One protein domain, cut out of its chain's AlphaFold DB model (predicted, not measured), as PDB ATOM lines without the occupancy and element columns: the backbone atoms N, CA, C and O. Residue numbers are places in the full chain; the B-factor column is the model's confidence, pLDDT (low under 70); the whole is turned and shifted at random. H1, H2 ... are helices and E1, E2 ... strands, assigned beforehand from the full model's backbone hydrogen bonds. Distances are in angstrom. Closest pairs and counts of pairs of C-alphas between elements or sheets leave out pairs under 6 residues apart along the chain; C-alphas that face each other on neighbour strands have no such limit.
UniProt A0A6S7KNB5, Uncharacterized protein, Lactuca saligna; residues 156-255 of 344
ATOM      1  N   ARG A 156     -24.025 -24.925  10.798       90.25
ATOM      2  CA  ARG A 156     -25.257 -24.394  11.394       90.25
ATOM      3  C   ARG A 156     -25.945 -25.439  12.258       90.25
ATOM      4  O   ARG A 156     -26.391 -25.121  13.346       90.25
ATOM      5  N   MET A 157     -25.994 -26.676  11.778       93.38
ATOM      6  CA  MET A 157     -26.511 -27.822  12.517       93.38
ATOM      7  C   MET A 157     -25.979 -29.113  11.905       93.38
ATOM      8  O   MET A 157     -25.519 -29.145  10.756       93.38
ATOM      9  N   TRP A 158     -26.116 -30.194  12.651       95.75
ATOM     10  CA  TRP A 158     -25.954 -31.538  12.129       95.75
ATOM     11  C   TRP A 158     -26.926 -32.498  12.808       95.75
ATOM     12  O   TRP A 158     -27.391 -32.251  13.918       95.75
ATOM     13  N   ALA A 159     -27.305 -33.549  12.098       95.31
ATOM     14  CA  ALA A 159     -28.334 -34.471  12.532       95.31
ATOM     15  C   ALA A 159     -28.041 -35.885  12.053       95.31
ATOM     16  O   ALA A 159     -27.289 -36.087  11.097       95.31
ATOM     17  N   PHE A 160     -28.677 -36.847  12.706       94.31
ATOM     18  CA  PHE A 160     -28.845 -38.183  12.162       94.31
ATOM     19  C   PHE A 160     -30.281 -38.321  11.660       94.31
ATOM     20  O   PHE A 160     -31.225 -38.062  12.407       94.31
ATOM     21  N   ASP A 161     -30.432 -38.671  10.386       90.19
ATOM     22  CA  ASP A 161     -31.725 -38.965   9.786       90.19
ATOM     23  C   ASP A 161     -31.950 -40.486   9.792       90.19
ATOM     24  O   ASP A 161     -31.304 -41.202   9.018       90.19
ATOM     25  N   PRO A 162     -32.864 -41.000  10.634       88.88
ATOM     26  CA  PRO A 162     -33.146 -42.431  10.722       88.88
ATOM     27  C   PRO A 162     -33.821 -42.977   9.459       88.88
ATOM     28  O   PRO A 162     -33.756 -44.178   9.211       88.88
ATOM     29  N   VAL A 163     -34.475 -42.125   8.658       85.56
ATOM     30  CA  VAL A 163     -35.226 -42.560   7.476       85.56
ATOM     31  C   VAL A 163     -34.268 -42.891   6.336       85.56
ATOM     32  O   VAL A 163     -34.395 -43.939   5.707       85.56
ATOM     33  N   THR A 164     -33.289 -42.020   6.078       86.75
ATOM     34  CA  THR A 164     -32.224 -42.295   5.099       86.75
ATOM     35  C   THR A 164     -31.068 -43.104   5.680       86.75
ATOM     36  O   THR A 164     -30.241 -43.603   4.916       86.75
ATOM     37  N   ASN A 165     -30.997 -43.240   7.008       90.94
ATOM     38  CA  ASN A 165     -29.841 -43.766   7.732       90.94
ATOM     39  C   ASN A 165     -28.548 -43.011   7.359       90.94
ATOM     40  O   ASN A 165     -27.499 -43.609   7.105       90.94
ATOM     41  N   LEU A 166     -28.640 -41.680   7.269       93.44
ATOM     42  CA  LEU A 166     -27.532 -40.794   6.919       93.44
ATOM     43  C   LEU A 166     -27.330 -39.720   7.986       93.44
ATOM     44  O   LEU A 166     -28.254 -39.215   8.619       93.44
ATOM     45  N   TRP A 167     -26.082 -39.304   8.124       95.44
ATOM     46  CA  TRP A 167     -25.695 -38.120   8.870       95.44
ATOM     47  C   TRP A 167     -25.795 -36.901   7.970       95.44
ATOM     48  O   TRP A 167     -25.152 -36.854   6.923       95.44
ATOM     49  N   VAL A 168     -26.542 -35.887   8.384       94.44
ATOM     50  CA  VAL A 168     -26.702 -34.649   7.624       94.44
ATOM     51  C   VAL A 168     -25.983 -33.519   8.339       94.44
ATOM     52  O   VAL A 168     -26.216 -33.268   9.515       94.44
ATOM     53  N   VAL A 169     -25.119 -32.804   7.626       94.62
ATOM     54  CA  VAL A 169     -24.456 -31.591   8.112       94.62
ATOM     55  C   VAL A 169     -24.879 -30.425   7.236       94.62
ATOM     56  O   VAL A 169     -24.622 -30.435   6.031       94.62
ATOM     57  N   LYS A 170     -25.441 -29.382   7.848       91.56
ATOM     58  CA  LYS A 170     -25.714 -28.118   7.162       91.56
ATOM     59  C   LYS A 170     -24.677 -27.073   7.513       91.56
ATOM     60  O   LYS A 170     -24.462 -26.763   8.686       91.56
ATOM     61  N   ARG A 171     -24.074 -26.486   6.485       89.81
ATOM     62  CA  ARG A 171     -23.155 -25.351   6.625       89.81
ATOM     63  C   ARG A 171     -23.859 -24.029   6.322       89.81
ATOM     64  O   ARG A 171     -24.955 -24.020   5.760       89.81
ATOM     65  N   LYS A 172     -23.262 -22.894   6.702       86.31
ATOM     66  CA  LYS A 172     -23.864 -21.569   6.434       86.31
ATOM     67  C   LYS A 172     -23.887 -21.219   4.942       86.31
ATOM     68  O   LYS A 172     -24.715 -20.409   4.539       86.31
ATOM     69  N   SER A 173     -23.068 -21.886   4.124       81.06
ATOM     70  CA  SER A 173     -23.150 -21.906   2.653       81.06
ATOM     71  C   SER A 173     -24.477 -22.449   2.111       81.06
ATOM     72  O   SER A 173     -24.704 -22.373   0.909       81.06
ATOM     73  N   ARG A 174     -25.347 -22.988   2.983       70.56
ATOM     74  CA  ARG A 174     -26.649 -23.619   2.695       70.56
ATOM     75  C   ARG A 174     -26.566 -25.006   2.070       70.56
ATOM     76  O   ARG A 174     -27.552 -25.736   2.103       70.56
ATOM     77  N   ALA A 175     -25.396 -25.432   1.599       76.44
ATOM     78  CA  ALA A 175     -25.216 -26.794   1.125       76.44
ATOM     79  C   ALA A 175     -25.338 -27.792   2.289       76.44
ATOM     80  O   ALA A 175     -24.564 -27.764   3.255       76.44
ATOM     81  N   SER A 176     -26.307 -28.700   2.176       87.75
ATOM     82  CA  SER A 176     -26.408 -29.869   3.049       87.75
ATOM     83  C   SER A 176     -25.477 -30.960   2.526       87.75
ATOM     84  O   SER A 176     -25.471 -31.267   1.334       87.75
ATOM     85  N   LYS A 177     -24.663 -31.536   3.407       92.06
ATOM     86  CA  LYS A 177     -23.769 -32.655   3.091       92.06
ATOM     87  C   LYS A 177     -24.219 -33.879   3.868       92.06
ATOM     88  O   LYS A 177     -24.354 -33.801   5.088       92.06
ATOM     89  N   CYS A 178     -24.397 -34.991   3.169       93.50
ATOM     90  CA  CYS A 178     -24.766 -36.264   3.772       93.50
ATOM     91  C   CYS A 178     -23.533 -37.162   3.929       93.50
ATOM     92  O   CYS A 178     -22.630 -37.128   3.091       93.50
ATOM     93  N   TYR A 179     -23.501 -37.968   4.984       95.25
ATOM     94  CA  TYR A 179     -22.455 -38.948   5.265       95.25
ATOM     95  C   TYR A 179     -23.112 -40.262   5.677       95.25
ATOM     96  O   TYR A 179     -24.096 -40.260   6.412       95.25
ATOM     97  N   LYS A 180     -22.588 -41.387   5.196       94.44
ATOM     98  CA  LYS A 180     -23.193 -42.704   5.424       94.44
ATOM     99  C   LYS A 180     -22.866 -43.244   6.802       94.44
ATOM    100  O   LYS A 180     -23.637 -43.987   7.395       94.44
ATOM    101  N   SER A 181     -21.683 -42.904   7.297       95.12
ATOM    102  CA  SER A 181     -21.146 -43.491   8.511       95.12
ATOM    103  C   SER A 181     -20.371 -42.476   9.334       95.12
ATOM    104  O   SER A 181     -19.799 -41.518   8.818       95.12
ATOM    105  N   THR A 182     -20.260 -42.753  10.631       95.06
ATOM    106  CA  THR A 182     -19.352 -42.046  11.537       95.06
ATOM    107  C   THR A 182     -17.895 -42.117  11.060       95.06
ATOM    108  O   THR A 182     -17.128 -41.184  11.287       95.06
ATOM    109  N   TYR A 183     -17.506 -43.167  10.322       94.62
ATOM    110  CA  TYR A 183     -16.168 -43.286   9.731       94.62
ATOM    111  C   TYR A 183     -15.872 -42.243   8.649       94.62
ATOM    112  O   TYR A 183     -14.703 -41.905   8.444       94.62
ATOM    113  N   ASP A 184     -16.890 -41.698   7.980       95.00
ATOM    114  CA  ASP A 184     -16.692 -40.666   6.958       95.00
ATOM    115  C   ASP A 184     -16.153 -39.371   7.580       95.00
ATOM    116  O   ASP A 184     -15.382 -38.639   6.947       95.00
ATOM    117  N   PHE A 185     -16.445 -39.135   8.862       94.69
ATOM    118  CA  PHE A 185     -15.902 -38.021   9.636       94.69
ATOM    119  C   PHE A 185     -14.394 -38.142   9.897       94.69
ATOM    120  O   PHE A 185     -13.761 -37.150  10.238       94.69
ATOM    121  N   ASN A 186     -13.760 -39.291   9.636       93.44
ATOM    122  CA  ASN A 186     -12.294 -39.387   9.666       93.44
ATOM    123  C   ASN A 186     -11.618 -38.589   8.536       93.44
ATOM    124  O   ASN A 186     -10.426 -38.291   8.602       93.44
ATOM    125  N   SER A 187     -12.370 -38.245   7.481       92.62
ATOM    126  CA  SER A 187     -11.900 -37.342   6.421       92.62
ATOM    127  C   SER A 187     -11.918 -35.867   6.829       92.62
ATOM    128  O   SER A 187     -11.454 -35.018   6.074       92.62
ATOM    129  N   TRP A 188     -12.450 -35.552   8.009       93.56
ATOM    130  CA  TRP A 188     -12.541 -34.190   8.503       93.56
ATOM    131  C   TRP A 188     -11.284 -33.791   9.264       93.56
ATOM    132  O   TRP A 188     -10.580 -34.623   9.844       93.56
ATOM    133  N   THR A 189     -11.014 -32.490   9.289       91.88
ATOM    134  CA  THR A 189      -9.945 -31.945  10.122       91.88
ATOM    135  C   THR A 189     -10.378 -31.838  11.582       91.88
ATOM    136  O   THR A 189     -11.569 -31.749  11.888       91.88
ATOM    137  N   LYS A 190      -9.410 -31.780  12.506       92.25
ATOM    138  CA  LYS A 190      -9.695 -31.544  13.935       92.25
ATOM    139  C   LYS A 190     -10.505 -30.264  14.159       92.25
ATOM    140  O   LYS A 190     -11.394 -30.238  15.003       92.25
ATOM    141  N   THR A 191     -10.218 -29.217  13.385       89.56
ATOM    142  CA  THR A 191     -10.929 -27.935  13.455       89.56
ATOM    143  C   THR A 191     -12.389 -28.070  13.028       89.56
ATOM    144  O   THR A 191     -13.260 -27.503  13.685       89.56
ATOM    145  N   ASP A 192     -12.676 -28.827  11.963       91.38
ATOM    146  CA  ASP A 192     -14.056 -29.074  11.534       91.38
ATOM    147  C   ASP A 192     -14.824 -29.930  12.546       91.38
ATOM    148  O   ASP A 192     -15.980 -29.644  12.834       91.38
ATOM    149  N   LEU A 193     -14.193 -30.959  13.120       93.94
ATOM    150  CA  LEU A 193     -14.830 -31.813  14.130       93.94
ATOM    151  C   LEU A 193     -15.106 -31.060  15.435       93.94
ATOM    152  O   LEU A 193     -16.152 -31.252  16.055       93.94
ATOM    153  N   ALA A 194     -14.191 -30.173  15.838       92.88
ATOM    154  CA  ALA A 194     -14.396 -29.296  16.984       92.88
ATOM    155  C   ALA A 194     -15.584 -28.351  16.770       92.88
ATOM    156  O   ALA A 194     -16.365 -28.119  17.692       92.88
ATOM    157  N   GLU A 195     -15.739 -27.819  15.558       93.81
ATOM    158  CA  GLU A 195     -16.905 -27.015  15.209       93.81
ATOM    159  C   GLU A 195     -18.186 -27.849  15.164       93.81
ATOM    160  O   GLU A 195     -19.189 -27.433  15.738       93.81
ATOM    161  N   LEU A 196     -18.147 -29.030  14.540       95.38
ATOM    162  CA  LEU A 196     -19.287 -29.938  14.445       95.38
ATOM    163  C   LEU A 196     -19.865 -30.228  15.830       95.38
ATOM    164  O   LEU A 196     -21.061 -30.083  16.039       95.38
ATOM    165  N   SER A 197     -19.022 -30.556  16.811       95.25
ATOM    166  CA  SER A 197     -19.515 -30.891  18.151       95.25
ATOM    167  C   SER A 197     -20.099 -29.709  18.924       95.25
ATOM    168  O   SER A 197     -20.917 -29.914  19.820       95.25
ATOM    169  N   ARG A 198     -19.682 -28.480  18.599       94.12
ATOM    170  CA  ARG A 198     -20.250 -27.250  19.173       94.12
ATOM    171  C   ARG A 198     -21.537 -26.828  18.473       94.12
ATOM    172  O   ARG A 198     -22.323 -26.092  19.059       94.12
ATOM    173  N   ALA A 199     -21.732 -27.253  17.227       93.88
ATOM    174  CA  ALA A 199     -22.938 -26.950  16.482       93.88
ATOM    175  C   ALA A 199     -24.151 -27.705  17.062       93.88
ATOM    176  O   ALA A 199     -23.992 -28.823  17.570       93.88
ATOM    177  N   PRO A 200     -25.363 -27.129  16.947       94.12
ATOM    178  CA  PRO A 200     -26.610 -27.798  17.294       94.12
ATOM    179  C   PRO A 200     -26.700 -29.198  16.683       94.12
ATOM    180  O   PRO A 200     -26.549 -29.370  15.469       94.12
ATOM    181  N   PHE A 201     -26.941 -30.190  17.542       94.62
ATOM    182  CA  PHE A 201     -27.126 -31.583  17.155       94.62
ATOM    183  C   PHE A 201     -28.603 -31.960  17.263       94.62
ATOM    184  O   PHE A 201     -29.213 -31.758  18.312       94.62
ATOM    185  N   HIS A 202     -29.165 -32.523  16.196       91.31
ATOM    186  CA  HIS A 202     -30.556 -32.958  16.155       91.31
ATOM    187  C   HIS A 202     -30.655 -34.481  15.983       91.31
ATOM    188  O   HIS A 202     -30.084 -35.050  15.055       91.31
ATOM    189  N   ASN A 203     -31.385 -35.141  16.881       91.25
ATOM    190  CA  ASN A 203     -31.608 -36.589  16.863       91.25
ATOM    191  C   ASN A 203     -33.061 -36.895  17.260       91.25
ATOM    192  O   ASN A 203     -33.315 -37.293  18.397       91.25
ATOM    193  N   PRO A 204     -34.028 -36.636  16.365       81.56
ATOM    194  CA  PRO A 204     -35.449 -36.698  16.701       81.56
ATOM    195  C   PRO A 204     -35.945 -38.122  16.973       81.56
ATOM    196  O   PRO A 204     -36.955 -38.286  17.643       81.56
ATOM    197  N   SER A 205     -35.249 -39.147  16.474       85.94
ATOM    198  CA  SER A 205     -35.564 -40.552  16.752       85.94
ATOM    199  C   SER A 205     -34.943 -41.085  18.036       85.94
ATOM    200  O   SER A 205     -35.051 -42.280  18.291       85.94
ATOM    201  N   GLU A 206     -34.234 -40.241  18.792       90.56
ATOM    202  CA  GLU A 206     -33.484 -40.650  19.982       90.56
ATOM    203  C   GLU A 206     -32.527 -41.825  19.706       90.56
ATOM    204  O   GLU A 206     -32.254 -42.653  20.573       90.56
ATOM    205  N   ASP A 207     -31.971 -41.892  18.488       93.94
ATOM    206  CA  ASP A 207     -31.095 -42.993  18.099       93.94
ATOM    207  C   ASP A 207     -29.874 -43.058  19.033       93.94
ATOM    208  O   ASP A 207     -29.147 -42.072  19.242       93.94
ATOM    209  N   GLN A 208     -29.662 -44.229  19.634       95.69
ATOM    210  CA  GLN A 208     -28.622 -44.410  20.638       95.69
ATOM    211  C   GLN A 208     -27.224 -44.323  20.021       95.69
ATOM    212  O   GLN A 208     -26.314 -43.781  20.652       95.69
ATOM    213  N   ASN A 209     -27.033 -44.808  18.790       93.88
ATOM    214  CA  ASN A 209     -25.750 -44.712  18.093       93.88
ATOM    215  C   ASN A 209     -25.431 -43.256  17.764       93.88
ATOM    216  O   ASN A 209     -24.293 -42.816  17.951       93.88
ATOM    217  N   ALA A 210     -26.444 -42.495  17.355       95.69
ATOM    218  CA  ALA A 210     -26.299 -41.092  17.041       95.69
ATOM    219  C   ALA A 210     -25.888 -40.282  18.284       95.69
ATOM    220  O   ALA A 210     -24.908 -39.531  18.273       95.69
ATOM    221  N   SER A 211     -26.571 -40.537  19.401       96.75
ATOM    222  CA  SER A 211     -26.259 -39.956  20.711       96.75
ATOM    223  C   SER A 211     -24.872 -40.365  21.220       96.75
ATOM    224  O   SER A 211     -24.124 -39.536  21.750       96.75
ATOM    225  N   ASN A 212     -24.488 -41.630  21.035       96.25
ATOM    226  CA  ASN A 212     -23.167 -42.133  21.408       96.25
ATOM    227  C   ASN A 212     -22.058 -41.449  20.608       96.25
ATOM    228  O   ASN A 212     -21.035 -41.082  21.183       96.25
ATOM    229  N   PHE A 213     -22.263 -41.225  19.309       95.81
ATOM    230  CA  PHE A 213     -21.289 -40.529  18.475       95.81
ATOM    231  C   PHE A 213     -21.146 -39.049  18.856       95.81
ATOM    232  O   PHE A 213     -20.022 -38.552  18.938       95.81
ATOM    233  N   LYS A 214     -22.243 -38.353  19.192       95.88
ATOM    234  CA  LYS A 214     -22.170 -36.988  19.748       95.88
ATOM    235  C   LYS A 214     -21.305 -36.945  21.010       95.88
ATOM    236  O   LYS A 214     -20.372 -36.146  21.093       95.88
ATOM    237  N   ARG A 215     -21.570 -37.844  21.966       95.69
ATOM    238  CA  ARG A 215     -20.788 -37.959  23.213       95.69
ATOM    239  C   ARG A 215     -19.325 -38.316  22.945       95.69
ATOM    240  O   ARG A 215     -18.436 -37.817  23.633       95.69
ATOM    241  N   PHE A 216     -19.073 -39.171  21.954       94.50
ATOM    242  CA  PHE A 216     -17.730 -39.518  21.501       94.50
ATOM    243  C   PHE A 216     -16.978 -38.276  21.004       94.50
ATOM    244  O   PHE A 216     -15.878 -38.016  21.489       94.50
ATOM    245  N   LEU A 217     -17.576 -37.464  20.123       94.69
ATOM    246  CA  LEU A 217     -16.955 -36.223  19.646       94.69
ATOM    247  C   LEU A 217     -16.663 -35.245  20.792       94.69
ATOM    248  O   LEU A 217     -15.551 -34.724  20.877       94.69
ATOM    249  N   ASP A 218     -17.612 -35.054  21.713       94.31
ATOM    250  CA  ASP A 218     -17.429 -34.164  22.867       94.31
ATOM    251  C   ASP A 218     -16.261 -34.587  23.763       94.31
ATOM    252  O   ASP A 218     -15.502 -33.739  24.241       94.31
ATOM    253  N   ARG A 219     -16.089 -35.896  23.983       93.62
ATOM    254  CA  ARG A 219     -14.951 -36.433  24.741       93.62
ATOM    255  C   ARG A 219     -13.643 -36.224  23.987       93.62
ATOM    256  O   ARG A 219     -12.689 -35.688  24.545       93.62
ATOM    257  N   HIS A 220     -13.616 -36.586  22.707       90.56
ATOM    258  CA  HIS A 220     -12.409 -36.501  21.894       90.56
ATOM    259  C   HIS A 220     -11.898 -35.073  21.719       90.56
ATOM    260  O   HIS A 220     -10.687 -34.878  21.660       90.56
ATOM    261  N   ILE A 221     -12.773 -34.069  21.699       90.44
ATOM    262  CA  ILE A 221     -12.351 -32.663  21.644       90.44
ATOM    263  C   ILE A 221     -11.544 -32.267  22.877       90.44
ATOM    264  O   ILE A 221     -10.526 -31.591  22.732       90.44
ATOM    265  N   LYS A 222     -11.954 -32.708  24.072       89.62
ATOM    266  CA  LYS A 222     -11.246 -32.398  25.327       89.62
ATOM    267  C   LYS A 222      -9.833 -32.982  25.348       89.62
ATOM    268  O   LYS A 222      -8.931 -32.381  25.915       89.62
ATOM    269  N   GLU A 223      -9.643 -34.118  24.686       89.38
ATOM    270  CA  GLU A 223      -8.373 -34.848  24.628       89.38
ATOM    271  C   GLU A 223      -7.564 -34.558  23.348       89.38
ATOM    272  O   GLU A 223      -6.530 -35.177  23.110       89.38
ATOM    273  N   ASN A 224      -8.012 -33.622  22.500       87.56
ATOM    274  CA  ASN A 224      -7.394 -33.301  21.206       87.56
ATOM    275  C   ASN A 224      -7.319 -34.495  20.220       87.56
ATOM    276  O   ASN A 224      -6.359 -34.648  19.455       87.56
ATOM    277  N   PHE A 225      -8.375 -35.309  20.189       86.06
ATOM    278  CA  PHE A 225      -8.598 -36.424  19.261       86.06
ATOM    279  C   PHE A 225      -7.458 -37.468  19.245       86.06
ATOM    280  O   PHE A 225      -6.850 -37.673  18.193       86.06
ATOM    281  N   PRO A 226      -7.149 -38.146  20.370       84.75
ATOM    282  CA  PRO A 226      -6.001 -39.056  20.448       84.75
ATOM    283  C   PRO A 226      -6.158 -40.320  19.590       84.75
ATOM    284  O   PRO A 226      -5.187 -40.781  19.001       84.75
ATOM    285  N   SER A 227      -7.372 -40.874  19.486       84.06
ATOM    286  CA  SER A 227      -7.632 -42.138  18.776       84.06
ATOM    287  C   SER A 227      -8.421 -41.986  17.469       84.06
ATOM    288  O   SER A 227      -8.578 -42.959  16.730       84.06
ATOM    289  N   MET A 228      -8.901 -40.780  17.143       88.12
ATOM    290  CA  MET A 228      -9.647 -40.531  15.910       88.12
ATOM    291  C   MET A 228      -8.693 -40.125  14.785       88.12
ATOM    292  O   MET A 228      -7.967 -39.132  14.887       88.12
ATOM    293  N   LYS A 229      -8.710 -40.875  13.678       91.94
ATOM    294  CA  LYS A 229      -7.996 -40.473  12.462       91.94
ATOM    295  C   LYS A 229      -8.652 -39.205  11.919       91.94
ATOM    296  O   LYS A 229      -9.860 -39.174  11.741       91.94
ATOM    297  N   THR A 230      -7.853 -38.177  11.661       92.50
ATOM    298  CA  THR A 230      -8.329 -36.899  11.121       92.50
ATOM    299  C   THR A 230      -7.486 -36.500   9.924       92.50
ATOM    300  O   THR A 230      -6.293 -36.814   9.850       92.50
ATOM    301  N   ALA A 231      -8.105 -35.806   8.977       91.88
ATOM    302  CA  ALA A 231      -7.378 -35.209   7.876       91.88
ATOM    303  C   ALA A 231      -6.548 -34.018   8.376       91.88
ATOM    304  O   ALA A 231      -6.933 -33.296   9.301       91.88
ATOM    305  N   LYS A 232      -5.391 -33.805   7.752       89.62
ATOM    306  CA  LYS A 232      -4.551 -32.639   8.027       89.62
ATOM    307  C   LYS A 232      -4.938 -31.517   7.073       89.62
ATOM    308  O   LYS A 232      -5.115 -31.757   5.881       89.62
ATOM    309  N   ALA A 233      -5.040 -30.300   7.600       85.88
ATOM    310  CA  ALA A 233      -5.105 -29.118   6.756       85.88
ATOM    311  C   ALA A 233      -3.797 -28.996   5.961       85.88
ATOM    312  O   ALA A 233      -2.712 -29.274   6.483       85.88
ATOM    313  N   LEU A 234      -3.905 -28.609   4.695       84.88
ATOM    314  CA  LEU A 234      -2.762 -28.334   3.838       84.88
ATOM    315  C   LEU A 234      -2.439 -26.841   3.917       84.88
ATOM    316  O   LEU A 234      -3.330 -26.014   4.082       84.88
ATOM    317  N   TYR A 235      -1.165 -26.483   3.795       84.31
ATOM    318  CA  TYR A 235      -0.724 -25.091   3.848       84.31
ATOM    319  C   TYR A 235       0.040 -24.764   2.577       84.31
ATOM    320  O   TYR A 235       0.992 -25.457   2.221       84.31
ATOM    321  N   LYS A 236      -0.364 -23.692   1.903       84.88
ATOM    322  CA  LYS A 236       0.309 -23.169   0.718       84.88
ATOM    323  C   LYS A 236       0.768 -21.750   1.008       84.88
ATOM    324  O   LYS A 236      -0.036 -20.922   1.412       84.88
ATOM    325  N   LYS A 237       2.052 -21.461   0.809       86.31
ATOM    326  CA  LYS A 237       2.549 -20.081   0.889       86.31
ATOM    327  C   LYS A 237       2.055 -19.300  -0.325       86.31
ATOM    328  O   LYS A 237       2.171 -19.792  -1.451       86.31
ATOM    329  N   ASP A 238       1.510 -18.119  -0.085       81.75
ATOM    330  CA  ASP A 238       1.275 -17.139  -1.133       81.75
ATOM    331  C   ASP A 238       2.577 -16.368  -1.355       81.75
ATOM    332  O   ASP A 238       3.147 -15.808  -0.420       81.75
ATOM    333  N   LYS A 239       3.103 -16.419  -2.580       83.44
ATOM    334  CA  LYS A 239       4.400 -15.813  -2.890       83.44
ATOM    335  C   LYS A 239       4.315 -14.294  -2.984       83.44
ATOM    336  O   LYS A 239       5.319 -13.635  -2.731       83.44
ATOM    337  N   ASP A 240       3.135 -13.779  -3.320       83.94
ATOM    338  CA  ASP A 240       2.923 -12.375  -3.661       83.94
ATOM    339  C   ASP A 240       2.309 -11.582  -2.499       83.94
ATOM    340  O   ASP A 240       2.181 -10.360  -2.576       83.94
ATOM    341  N   VAL A 241       1.934 -12.266  -1.413       81.56
ATOM    342  CA  VAL A 241       1.315 -11.660  -0.234       81.56
ATOM    343  C   VAL A 241       2.211 -11.871   0.978       81.56
ATOM    344  O   VAL A 241       2.384 -12.992   1.460       81.56
ATOM    345  N   LEU A 242       2.758 -10.770   1.482       85.81
ATOM    346  CA  LEU A 242       3.497 -10.739   2.736       85.81
ATOM    347  C   LEU A 242       2.576 -10.281   3.865       85.81
ATOM    348  O   LEU A 242       1.733  -9.401   3.687       85.81
ATOM    349  N   ASP A 243       2.752 -10.889   5.026       77.88
ATOM    350  CA  ASP A 243       2.209 -10.393   6.275       77.88
ATOM    351  C   ASP A 243       2.893  -9.052   6.609       77.88
ATOM    352  O   ASP A 243       4.122  -9.002   6.697       77.88
ATOM    353  N   PRO A 244       2.130  -7.956   6.765       81.62
ATOM    354  CA  PRO A 244       2.695  -6.635   7.015       81.62
ATOM    355  C   PRO A 244       3.421  -6.518   8.363       81.62
ATOM    356  O   PRO A 244       4.253  -5.626   8.502       81.62
ATOM    357  N   GLU A 245       3.126  -7.374   9.349       84.75
ATOM    358  CA  GLU A 245       3.766  -7.320  10.671       84.75
ATOM    359  C   GLU A 245       5.061  -8.131  10.717       84.75
ATOM    360  O   GLU A 245       6.063  -7.685  11.275       84.75
ATOM    361  N   THR A 246       5.052  -9.329  10.130       88.06
ATOM    362  CA  THR A 246       6.194 -10.254  10.199       88.06
ATOM    363  C   THR A 246       7.112 -10.169   8.981       88.06
ATOM    364  O   THR A 246       8.247 -10.637   9.034       88.06
ATOM    365  N   GLY A 247       6.634  -9.601   7.870       86.69
ATOM    366  CA  GLY A 247       7.316  -9.640   6.576       86.69
ATOM    367  C   GLY A 247       7.382 -11.042   5.958       86.69
ATOM    368  O   GLY A 247       7.982 -11.211   4.895       86.69
ATOM    369  N   GLU A 248       6.785 -12.058   6.591       89.06
ATOM    370  CA  GLU A 248       6.757 -13.424   6.076       89.06
ATOM    371  C   GLU A 248       5.659 -13.610   5.024       89.06
ATOM    372  O   GLU A 248       4.621 -12.955   5.041       89.06
ATOM    373  N   GLN A 249       5.850 -14.567   4.114       86.06
ATOM    374  CA  GLN A 249       4.801 -14.967   3.173       86.06
ATOM    375  C   GLN A 249       3.573 -15.505   3.909       86.06
ATOM    376  O   GLN A 249       3.671 -16.463   4.688       86.06
ATOM    377  N   MET A 250       2.406 -14.946   3.589       83.44
ATOM    378  CA  MET A 250       1.139 -15.433   4.118       83.44
ATOM    379  C   MET A 250       0.916 -16.896   3.726       83.44
ATOM    380  O   MET A 250       1.261 -17.351   2.632       83.44
ATOM    381  N   ARG A 251       0.314 -17.662   4.638       81.75
ATOM    382  CA  ARG A 251      -0.029 -19.069   4.412       81.75
ATOM    383  C   ARG A 251      -1.526 -19.190   4.171       81.75
ATOM    384  O   ARG A 251      -2.329 -18.908   5.053       81.75
ATOM    385  N   ILE A 252      -1.890 -19.674   2.994       82.81
ATOM    386  CA  ILE A 252      -3.244 -20.094   2.659       82.81
ATOM    387  C   ILE A 252      -3.456 -21.489   3.242       82.81
ATOM    388  O   ILE A 252      -2.698 -22.419   2.951       82.81
ATOM    389  N   ILE A 253      -4.496 -21.635   4.057       81.75
ATOM    390  CA  ILE A 253      -4.933 -22.932   4.570       81.75
ATOM    391  C   ILE A 253      -5.890 -23.544   3.548       81.75
ATOM    392  O   ILE A 253      -6.900 -22.944   3.189       81.75
ATOM    393  N   LEU A 254      -5.563 -24.740   3.076       83.00
ATOM    394  CA  LEU A 254      -6.360 -25.525   2.147       83.00
ATOM    395  C   LEU A 254      -6.987 -26.690   2.912       83.00
ATOM    396  O   LEU A 254      -6.294 -27.576   3.424       83.00
ATOM    397  N   TRP A 255      -8.312 -26.680   2.999       82.69
ATOM    398  CA  TRP A 255      -9.067 -27.716   3.691       82.69
ATOM    399  C   TRP A 255      -9.335 -28.884   2.741       82.69
ATOM    400  O   TRP A 255      -9.833 -28.656   1.636       82.69
TER     401      TRP A 255
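This is residues 156 to 255 of the 344 residues of an uncharacterized protein of Lactuca saligna (UniProt A0A6S7KNB5). A small body made of a three-stranded sheet, E1 E2 E3, with H2 standing up over E1 and E2, H3 packed on H2 at a steep tilt and the short H1 grazing the sheet, has a long two-stranded arm, the hairpin E4 and E5, reaching away from it. The arm gives the model much of its length. The printed part has 100 residues, with five named strands and three named helices in the order E1 E2 E3 H1 H2 H3 E4 E5. The sheets, E1 - E2 - E3 and E4 - E5, are antiparallel and the class is mixed, helices and strands. The whole is loose, with a radius of gyration of the C-alphas of 16.8 A, and elongated, spanning 54 by 31 by 19 A.

E1, residues 156 to 161, and E2, residues 166 to 171, form an antiparallel hairpin, with N 159 and O 168 2.8 A apart, within hydrogen-bond range. E2 and E3, residues 176 to 179, form another, with N 169 and O 177 at 2.8 A. The three make a meander, each strand the antiparallel neighbour of the one before. H1, residues 182 to 187, only grazes this sheet with residues 182 to 185. H2, residues 190 to 198, is on the sheet and stands up from it, its line rising 43 degrees; the C-alphas of Trp 158 and Leu 196 are the closest of E1 and H2, at 7.2 A. Residues 158 to 159 of E1 also pair, parallel, with residues 201 to 202. H3, residues 208 to 222, touches H2 at a steep tilt of 57 degrees, opposite ways, the closest C-alphas being those of Ser 197 and Leu 217, 6.1 A apart. H3 only grazes the sheet with residues 209 to 214. E4, residues 234 to 242, bends by 87 degrees at residue 239 and forms an antiparallel hairpin with E5, residues 249 to 254; N 236 and O 252 are 2.9 A apart. E4 and E5 are both apart from E1, E2, E3, H1 and H2. In H2 every O i to N i+4 pair is within hydrogen-bond range, in H3 10 of 11, and in H1 0 of 2, where 3 of 3 O i to N i+3 pairs are.

E1 begins at C-alpha 156, (-25.257, -24.394, 11.394), and is 16.0 A long; E2 is 16.1 A. H3 measures 21.6 A from C-alpha 208, (-28.622, -44.410, 20.638). E4 measures 18.7 A and E5 15.4 A, ending at C-alpha 254, (-6.360, -25.525, 2.147).

The two C-alphas farthest apart, those of Ser 205 and Gly 247, are 53.8 A apart. The link from H3 to E4, 11 residues, is long. The printed part has no cut. The mean pLDDT of the printed part is 89.8, and no printed residue is under 70.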